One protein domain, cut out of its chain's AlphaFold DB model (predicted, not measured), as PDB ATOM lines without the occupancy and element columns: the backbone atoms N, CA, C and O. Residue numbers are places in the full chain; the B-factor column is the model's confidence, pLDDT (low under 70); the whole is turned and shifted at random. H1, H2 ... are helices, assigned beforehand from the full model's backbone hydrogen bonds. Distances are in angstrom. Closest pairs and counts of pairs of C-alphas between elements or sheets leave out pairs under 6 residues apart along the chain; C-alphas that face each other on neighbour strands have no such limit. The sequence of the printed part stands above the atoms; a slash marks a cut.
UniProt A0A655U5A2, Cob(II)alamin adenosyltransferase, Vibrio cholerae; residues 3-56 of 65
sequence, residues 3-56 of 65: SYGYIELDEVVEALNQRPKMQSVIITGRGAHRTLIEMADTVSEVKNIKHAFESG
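Overview. This is residues 3 to 56 of the 65 residues of the protein "Cob(II)alamin adenosyltransferase" of Vibrio cholerae (UniProt A0A655U5A2). With little regular structure, this is a loose loop-rich body holding two short helices, H1 and H2, side by side and running the same way, and a long tail whose end, residues 48 to 56, sticks out with the small helix H3. The printed part has 54 residues, with three named helices in the order H1, H2, H3 and no named strand; the class is all helix, though named elements hold only 19 residues. It is only just loose, close to extended, with a radius of gyration of the C-alphas of 14.6 A, and spans 45 by 27 by 17 A.

Along the chain. H1, residues 9 to 17, begins at C-alpha 9 (23.439, -58.099, 24.766) and is 12.5 A long. H2, residues 34 to 39, is 8.6 A long. H3, residues 52 to 55, is 5.3 A long and ends at C-alpha 55 (26.188, -24.806, 39.182).

Arrangement. H1 and H2 are close but not clearly touching; their closest C-alphas, of Val 13 and Leu 36, are 7.6 A apart. They run the same way at a shallow tilt of 7 degrees. H3 is apart from both. Every O i to N i+4 pair is within hydrogen-bond range in H1 and H2; H3 is too short for one.

Size, cuts and confidence. The C-alphas farthest apart, of Lys 21 and Gly 56, are 45.3 A apart. Both links are long. The printed part has no cut, and no printed residue is under 70 in pLDDT.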
ATOM      1  N   SER A   3      26.647 -52.244  27.997       86.38
ATOM      2  CA  SER A   3      27.936 -51.667  27.561       86.38
ATOM      3  C   SER A   3      29.098 -51.887  28.543       86.38
ATOM      4  O   SER A   3      30.244 -51.643  28.189       86.38
ATOM      5  N   TYR A   4      28.804 -52.315  29.776       89.06
ATOM      6  CA  TYR A   4      29.809 -52.651  30.791       89.06
ATOM      7  C   TYR A   4      30.015 -54.171  30.929       89.06
ATOM      8  O   TYR A   4      30.749 -54.588  31.816       89.06
ATOM      9  N   GLY A   5      29.361 -54.996  30.098       89.69
ATOM     10  CA  GLY A   5      29.474 -56.458  30.143       89.69
ATOM     11  C   GLY A   5      28.835 -57.115  31.371       89.69
ATOM     12  O   GLY A   5      29.141 -58.256  31.681       89.69
ATOM     13  N   TYR A   6      27.973 -56.405  32.106       94.06
ATOM     14  CA  TYR A   6      27.266 -56.982  33.261       94.06
ATOM     15  C   TYR A   6      26.020 -57.775  32.867       94.06
ATOM     16  O   TYR A   6      25.511 -58.552  33.666       94.06
ATOM     17  N   ILE A   7      25.492 -57.512  31.673       95.56
ATOM     18  CA  ILE A   7      24.363 -58.222  31.079       95.56
ATOM     19  C   ILE A   7      24.728 -58.435  29.618       95.56
ATOM     20  O   ILE A   7      25.103 -57.469  28.945       95.56
ATOM     21  N   GLU A   8      24.615 -59.668  29.141       96.56
ATOM     22  CA  GLU A   8      24.903 -59.995  27.750       96.56
ATOM     23  C   GLU A   8      23.865 -59.360  26.821       96.56
ATOM     24  O   GLU A   8      22.661 -59.371  27.090       96.56
ATOM     25  N   LEU A   9      24.327 -58.776  25.713       96.38
ATOM     26  CA  LEU A   9      23.439 -58.099  24.766       96.38
ATOM     27  C   LEU A   9      22.414 -59.069  24.168       96.38
ATOM     28  O   LEU A   9      21.241 -58.716  24.050       96.38
ATOM     29  N   ASP A  10      22.853 -60.273  23.810       97.31
ATOM     30  CA  ASP A  10      22.014 -61.262  23.129       97.31
ATOM     31  C   ASP A  10      20.852 -61.730  24.012       97.31
ATOM     32  O   ASP A  10      19.740 -61.910  23.521       97.31
ATOM     33  N   GLU A  11      21.068 -61.829  25.327       97.75
ATOM     34  CA  GLU A  11      20.008 -62.154  26.289       97.75
ATOM     35  C   GLU A  11      18.913 -61.078  26.293       97.75
ATOM     36  O   GLU A  11      17.718 -61.383  26.267       97.75
ATOM     37  N   VAL A  12      19.310 -59.801  26.257       97.44
ATOM     38  CA  VAL A  12      18.367 -58.677  26.182       97.44
ATOM     39  C   VAL A  12      17.609 -58.696  24.856       97.44
ATOM     40  O   VAL A  12      16.391 -58.526  24.846       97.44
ATOM     41  N   VAL A  13      18.305 -58.907  23.739       97.94
ATOM     42  CA  VAL A  13      17.702 -58.949  22.398       97.94
ATOM     43  C   VAL A  13      16.670 -60.071  22.298       97.94
ATOM     44  O   VAL A  13      15.555 -59.832  21.827       97.94
ATOM     45  N   GLU A  14      16.998 -61.265  22.789       98.31
ATOM     46  CA  GLU A  14      16.083 -62.406  22.779       98.31
ATOM     47  C   GLU A  14      14.827 -62.119  23.609       98.31
ATOM     48  O   GLU A  14      13.705 -62.273  23.120       98.31
ATOM     49  N   ALA A  15      14.990 -61.602  24.830       98.12
ATOM     50  CA  ALA A  15      13.863 -61.245  25.690       98.12
ATOM     51  C   ALA A  15      12.944 -60.189  25.048       98.12
ATOM     52  O   ALA A  15      11.717 -60.280  25.141       98.12
ATOM     53  N   LEU A  16      13.520 -59.195  24.362       97.88
ATOM     54  CA  LEU A  16      12.754 -58.172  23.647       97.88
ATOM     55  C   LEU A  16      11.971 -58.759  22.471       97.88
ATOM     56  O   LEU A  16      10.833 -58.344  22.245       97.88
ATOM     57  N   ASN A  17      12.541 -59.715  21.738       97.44
ATOM     58  CA  ASN A  17      11.879 -60.368  20.606       97.44
ATOM     59  C   ASN A  17      10.757 -61.320  21.043       97.44
ATOM     60  O   ASN A  17       9.744 -61.428  20.354       97.44
ATOM     61  N   GLN A  18      10.905 -61.968  22.199       98.25
ATOM     62  CA  GLN A  18       9.911 -62.897  22.744       98.25
ATOM     63  C   GLN A  18       8.766 -62.216  23.511       98.25
ATOM     64  O   GLN A  18       7.829 -62.888  23.953       98.25
ATOM     65  N   ARG A  19       8.805 -60.888  23.686       98.00
ATOM     66  CA  ARG A  19       7.771 -60.165  24.437       98.00
ATOM     67  C   ARG A  19       6.370 -60.346  23.815       98.00
ATOM     68  O   ARG A  19       6.235 -60.431  22.592       98.00
ATOM     69  N   PRO A  20       5.293 -60.315  24.621       98.62
ATOM     70  CA  PRO A  20       3.925 -60.225  24.117       98.62
ATOM     71  C   PRO A  20       3.746 -59.089  23.101       98.62
ATOM     72  O   PRO A  20       4.214 -57.975  23.315       98.62
ATOM     73  N   LYS A  21       2.992 -59.339  22.023       95.56
ATOM     74  CA  LYS A  21       2.859 -58.401  20.887       95.56
ATOM     75  C   LYS A  21       2.396 -56.990  21.267       95.56
ATOM     76  O   LYS A  21       2.787 -56.031  20.618       95.56
ATOM     77  N   MET A  22       1.560 -56.871  22.298       97.94
ATOM     78  CA  MET A  22       1.006 -55.590  22.761       97.94
ATOM     79  C   MET A  22       1.796 -54.978  23.927       97.94
ATOM     80  O   MET A  22       1.356 -53.994  24.515       97.94
ATOM     81  N   GLN A  23       2.940 -55.562  24.295       98.62
ATOM     82  CA  GLN A  23       3.793 -55.037  25.352       98.62
ATOM     83  C   GLN A  23       4.813 -54.050  24.781       98.62
ATOM     84  O   GLN A  23       5.702 -54.411  24.005       98.62
ATOM     85  N   SER A  24       4.712 -52.801  25.231       98.31
ATOM     86  CA  SER A  24       5.730 -51.778  24.998       98.31
ATOM     87  C   SER A  24       6.861 -51.906  26.016       98.31
ATOM     88  O   SER A  24       6.624 -52.210  27.187       98.31
ATOM     89  N   VAL A  25       8.093 -51.644  25.580       98.38
ATOM     90  CA  VAL A  25       9.289 -51.668  26.433       98.38
ATOM     91  C   VAL A  25       9.998 -50.324  26.330       98.38
ATOM     92  O   VAL A  25      10.165 -49.791  25.238       98.38
ATOM     93  N   ILE A  26      10.412 -49.782  27.476       98.25
ATOM     94  CA  ILE A  26      11.200 -48.551  27.562       98.25
ATOM     95  C   ILE A  26      12.584 -48.925  28.083       98.25
ATOM     96  O   ILE A  26      12.708 -49.519  29.153       98.25
ATOM     97  N   ILE A  27      13.621 -48.552  27.336       97.06
ATOM     98  CA  ILE A  27      15.021 -48.737  27.724       97.06
ATOM     99  C   ILE A  27      15.612 -47.359  28.011       97.06
ATOM    100  O   ILE A  27      15.460 -46.433  27.214       97.06
ATOM    101  N   THR A  28      16.287 -47.214  29.150       96.50
ATOM    102  CA  THR A  28      16.930 -45.961  29.562       96.50
ATOM    103  C   THR A  28      18.412 -46.181  29.851       96.50
ATOM    104  O   THR A  28      18.857 -47.289  30.155       96.50
ATOM    105  N   GLY A  29      19.203 -45.115  29.737       94.31
ATOM    106  CA  GLY A  29      20.643 -45.147  29.976       94.31
ATOM    107  C   GLY A  29      21.414 -44.299  28.970       94.31
ATOM    108  O   GLY A  29      20.891 -43.893  27.937       94.31
ATOM    109  N   ARG A  30      22.679 -44.015  29.288       93.69
ATOM    110  CA  ARG A  30      23.603 -43.315  28.383       93.69
ATOM    111  C   ARG A  30      24.356 -44.332  27.527       93.69
ATOM    112  O   ARG A  30      24.721 -45.388  28.035       93.69
ATOM    113  N   GLY A  31      24.626 -43.989  26.265       91.12
ATOM    114  CA  GLY A  31      25.434 -44.825  25.369       91.12
ATOM    115  C   GLY A  31      24.810 -46.198  25.105       91.12
ATOM    116  O   GLY A  31      25.463 -47.221  25.313       91.12
ATOM    117  N   ALA A  32      23.533 -46.215  24.707       94.31
ATOM    118  CA  ALA A  32      22.840 -47.447  24.345       94.31
ATOM    119  C   ALA A  32      23.582 -48.181  23.213       94.31
ATOM    120  O   ALA A  32      24.105 -47.551  22.293       94.31
ATOM    121  N   HIS A  33      23.632 -49.515  23.290       95.19
ATOM    122  CA  HIS A  33      24.281 -50.334  22.268       95.19
ATOM    123  C   HIS A  33      23.595 -50.134  20.911       95.19
ATOM    124  O   HIS A  33      22.366 -50.083  20.844       95.19
ATOM    125  N   ARG A  34      24.376 -50.067  19.827       95.25
ATOM    126  CA  ARG A  34      23.877 -49.776  18.475       95.25
ATOM    127  C   ARG A  34      22.724 -50.692  18.054       95.25
ATOM    128  O   ARG A  34      21.718 -50.199  17.567       95.25
ATOM    129  N   THR A  35      22.835 -51.988  18.334       96.19
ATOM    130  CA  THR A  35      21.772 -52.974  18.074       96.19
ATOM    131  C   THR A  35      20.439 -52.594  18.720       96.19
ATOM    132  O   THR A  35      19.404 -52.680  18.075       96.19
ATOM    133  N   LEU A  36      20.448 -52.114  19.970       96.50
ATOM    134  CA  LEU A  36      19.218 -51.713  20.665       96.50
ATOM    135  C   LEU A  36      18.613 -50.441  20.061       96.50
ATOM    136  O   LEU A  36      17.396 -50.305  20.033       96.50
ATOM    137  N   ILE A  37      19.454 -49.524  19.574       96.81
ATOM    138  CA  ILE A  37      19.011 -48.312  18.870       96.81
ATOM    139  C   ILE A  37      18.356 -48.687  17.536       96.81
ATOM    140  O   ILE A  37      17.292 -48.171  17.220       96.81
ATOM    141  N   GLU A  38      18.971 -49.589  16.769       97.25
ATOM    142  CA  GLU A  38      18.465 -50.024  15.460       97.25
ATOM    143  C   GLU A  38      17.180 -50.860  15.566       97.25
ATOM    144  O   GLU A  38      16.334 -50.788  14.680       97.25
ATOM    145  N   MET A  39      17.008 -51.626  16.649       96.88
ATOM    146  CA  MET A  39      15.789 -52.399  16.914       96.88
ATOM    147  C   MET A  39      14.613 -51.555  17.422       96.88
ATOM    148  O   MET A  39      13.476 -52.026  17.400       96.88
ATOM    149  N   ALA A  40      14.868 -50.365  17.965       97.88
ATOM    150  CA  ALA A  40      13.839 -49.572  18.620       97.88
ATOM    151  C   ALA A  40      12.961 -48.830  17.604       97.88
ATOM    152  O   ALA A  40      13.456 -48.126  16.728       97.88
ATOM    153  N   ASP A  41      11.642 -48.889  17.803       98.38
ATOM    154  CA  ASP A  41      10.684 -48.107  17.008       98.38
ATOM    155  C   ASP A  41      10.784 -46.595  17.286       98.38
ATOM    156  O   ASP A  41      10.355 -45.762  16.491       98.38
ATOM    157  N   THR A  42      11.298 -46.205  18.455       98.38
ATOM    158  CA  THR A  42      11.447 -44.802  18.861       98.38
ATOM    159  C   THR A  42      12.705 -44.622  19.696       98.38
ATOM    160  O   THR A  42      12.917 -45.330  20.680       98.38
ATOM    161  N   VAL A  43      13.514 -43.625  19.331       98.12
ATOM    162  CA  VAL A  43      14.752 -43.268  20.031       98.12
ATOM    163  C   VAL A  43      14.762 -41.768  20.302       98.12
ATOM    164  O   VAL A  43      14.644 -40.964  19.380       98.12
ATOM    165  N   SER A  44      14.950 -41.402  21.570       98.00
ATOM    166  CA  SER A  44      15.112 -40.016  22.014       98.00
ATOM    167  C   SER A  44      16.461 -39.846  22.703       98.00
ATOM    168  O   SER A  44      16.783 -40.577  23.638       98.00
ATOM    169  N   GLU A  45      17.241 -38.857  22.269       96.88
ATOM    170  CA  GLU A  45      18.533 -38.519  22.871       96.88
ATOM    171  C   GLU A  45      18.395 -37.287  23.777       96.88
ATOM    172  O   GLU A  45      18.101 -36.185  23.311       96.88
ATOM    173  N   VAL A  46      18.644 -37.454  25.080       96.31
ATOM    174  CA  VAL A  46      18.700 -36.335  26.031       96.31
ATOM    175  C   VAL A  46      20.129 -35.803  26.093       96.31
ATOM    176  O   VAL A  46      21.002 -36.396  26.728       96.31
ATOM    177  N   LYS A  47      20.371 -34.664  25.437       95.81
ATOM    178  CA  LYS A  47      21.664 -33.967  25.475       95.81
ATOM    179  C   LYS A  47      21.760 -33.075  26.708       95.81
ATOM    180  O   LYS A  47      20.855 -32.288  26.981       95.81
ATOM    181  N   ASN A  48      22.877 -33.158  27.430       95.75
ATOM    182  CA  ASN A  48      23.151 -32.266  28.555       95.75
ATOM    183  C   ASN A  48      23.590 -30.882  28.046       95.75
ATOM    184  O   ASN A  48      24.781 -30.621  27.906       95.75
ATOM    185  N   ILE A  49      22.622 -30.020  27.723       97.75
ATOM    186  CA  ILE A  49      22.890 -28.626  27.332       97.75
ATOM    187  C   ILE A  49      23.264 -27.777  28.555       97.75
ATOM    188  O   ILE A  49      24.090 -26.874  28.453       97.75
ATOM    189  N   LYS A  50      22.645 -28.064  29.706       96.88
ATOM    190  CA  LYS A  50      22.940 -27.453  31.004       96.88
ATOM    191  C   LYS A  50      22.402 -28.346  32.118       96.88
ATOM    192  O   LYS A  50      21.266 -28.812  32.015       96.88
ATOM    193  N   HIS A  51      23.153 -28.492  33.207       97.50
ATOM    194  CA  HIS A  51      22.689 -29.210  34.395       97.50
ATOM    195  C   HIS A  51      22.825 -28.366  35.668       97.50
ATOM    196  O   HIS A  51      23.842 -27.712  35.883       97.50
ATOM    197  N   ALA A  52      21.835 -28.411  36.567       97.50
ATOM    198  CA  ALA A  52      21.884 -27.665  37.835       97.50
ATOM    199  C   ALA A  52      23.094 -28.061  38.706       97.50
ATOM    200  O   ALA A  52      23.710 -27.216  39.357       97.50
ATOM    201  N   PHE A  53      23.477 -29.339  38.639       97.50
ATOM    202  CA  PHE A  53      24.675 -29.873  39.292       97.50
ATOM    203  C   PHE A  53      25.964 -29.129  38.910       97.50
ATOM    204  O   PHE A  53      26.804 -28.887  39.770       97.50
ATOM    205  N   GLU A  54      26.103 -28.690  37.654       97.62
ATOM    206  CA  GLU A  54      27.276 -27.930  37.187       97.62
ATOM    207  C   GLU A  54      27.372 -26.549  37.856       97.62
ATOM    208  O   GLU A  54      28.445 -25.963  37.925       97.62
ATOM    209  N   SER A  55      26.255 -26.040  38.388       97.31
ATOM    210  CA  SER A  55      26.188 -24.806  39.182       97.31
ATOM    211  C   SER A  55      26.234 -25.062  40.699       97.31
ATOM    212  O   SER A  55      25.914 -24.172  41.482       97.31
ATOM    213  N   GLY A  56      26.605 -26.273  41.134       97.44
ATOM    214  CA  GLY A  56      26.776 -26.631  42.546       97.44
ATOM    215  C   GLY A  56      25.496 -27.035  43.284       97.44
ATOM    216  O   GLY A  56      25.551 -27.314  44.485       97.44
TER     217      GLY A  56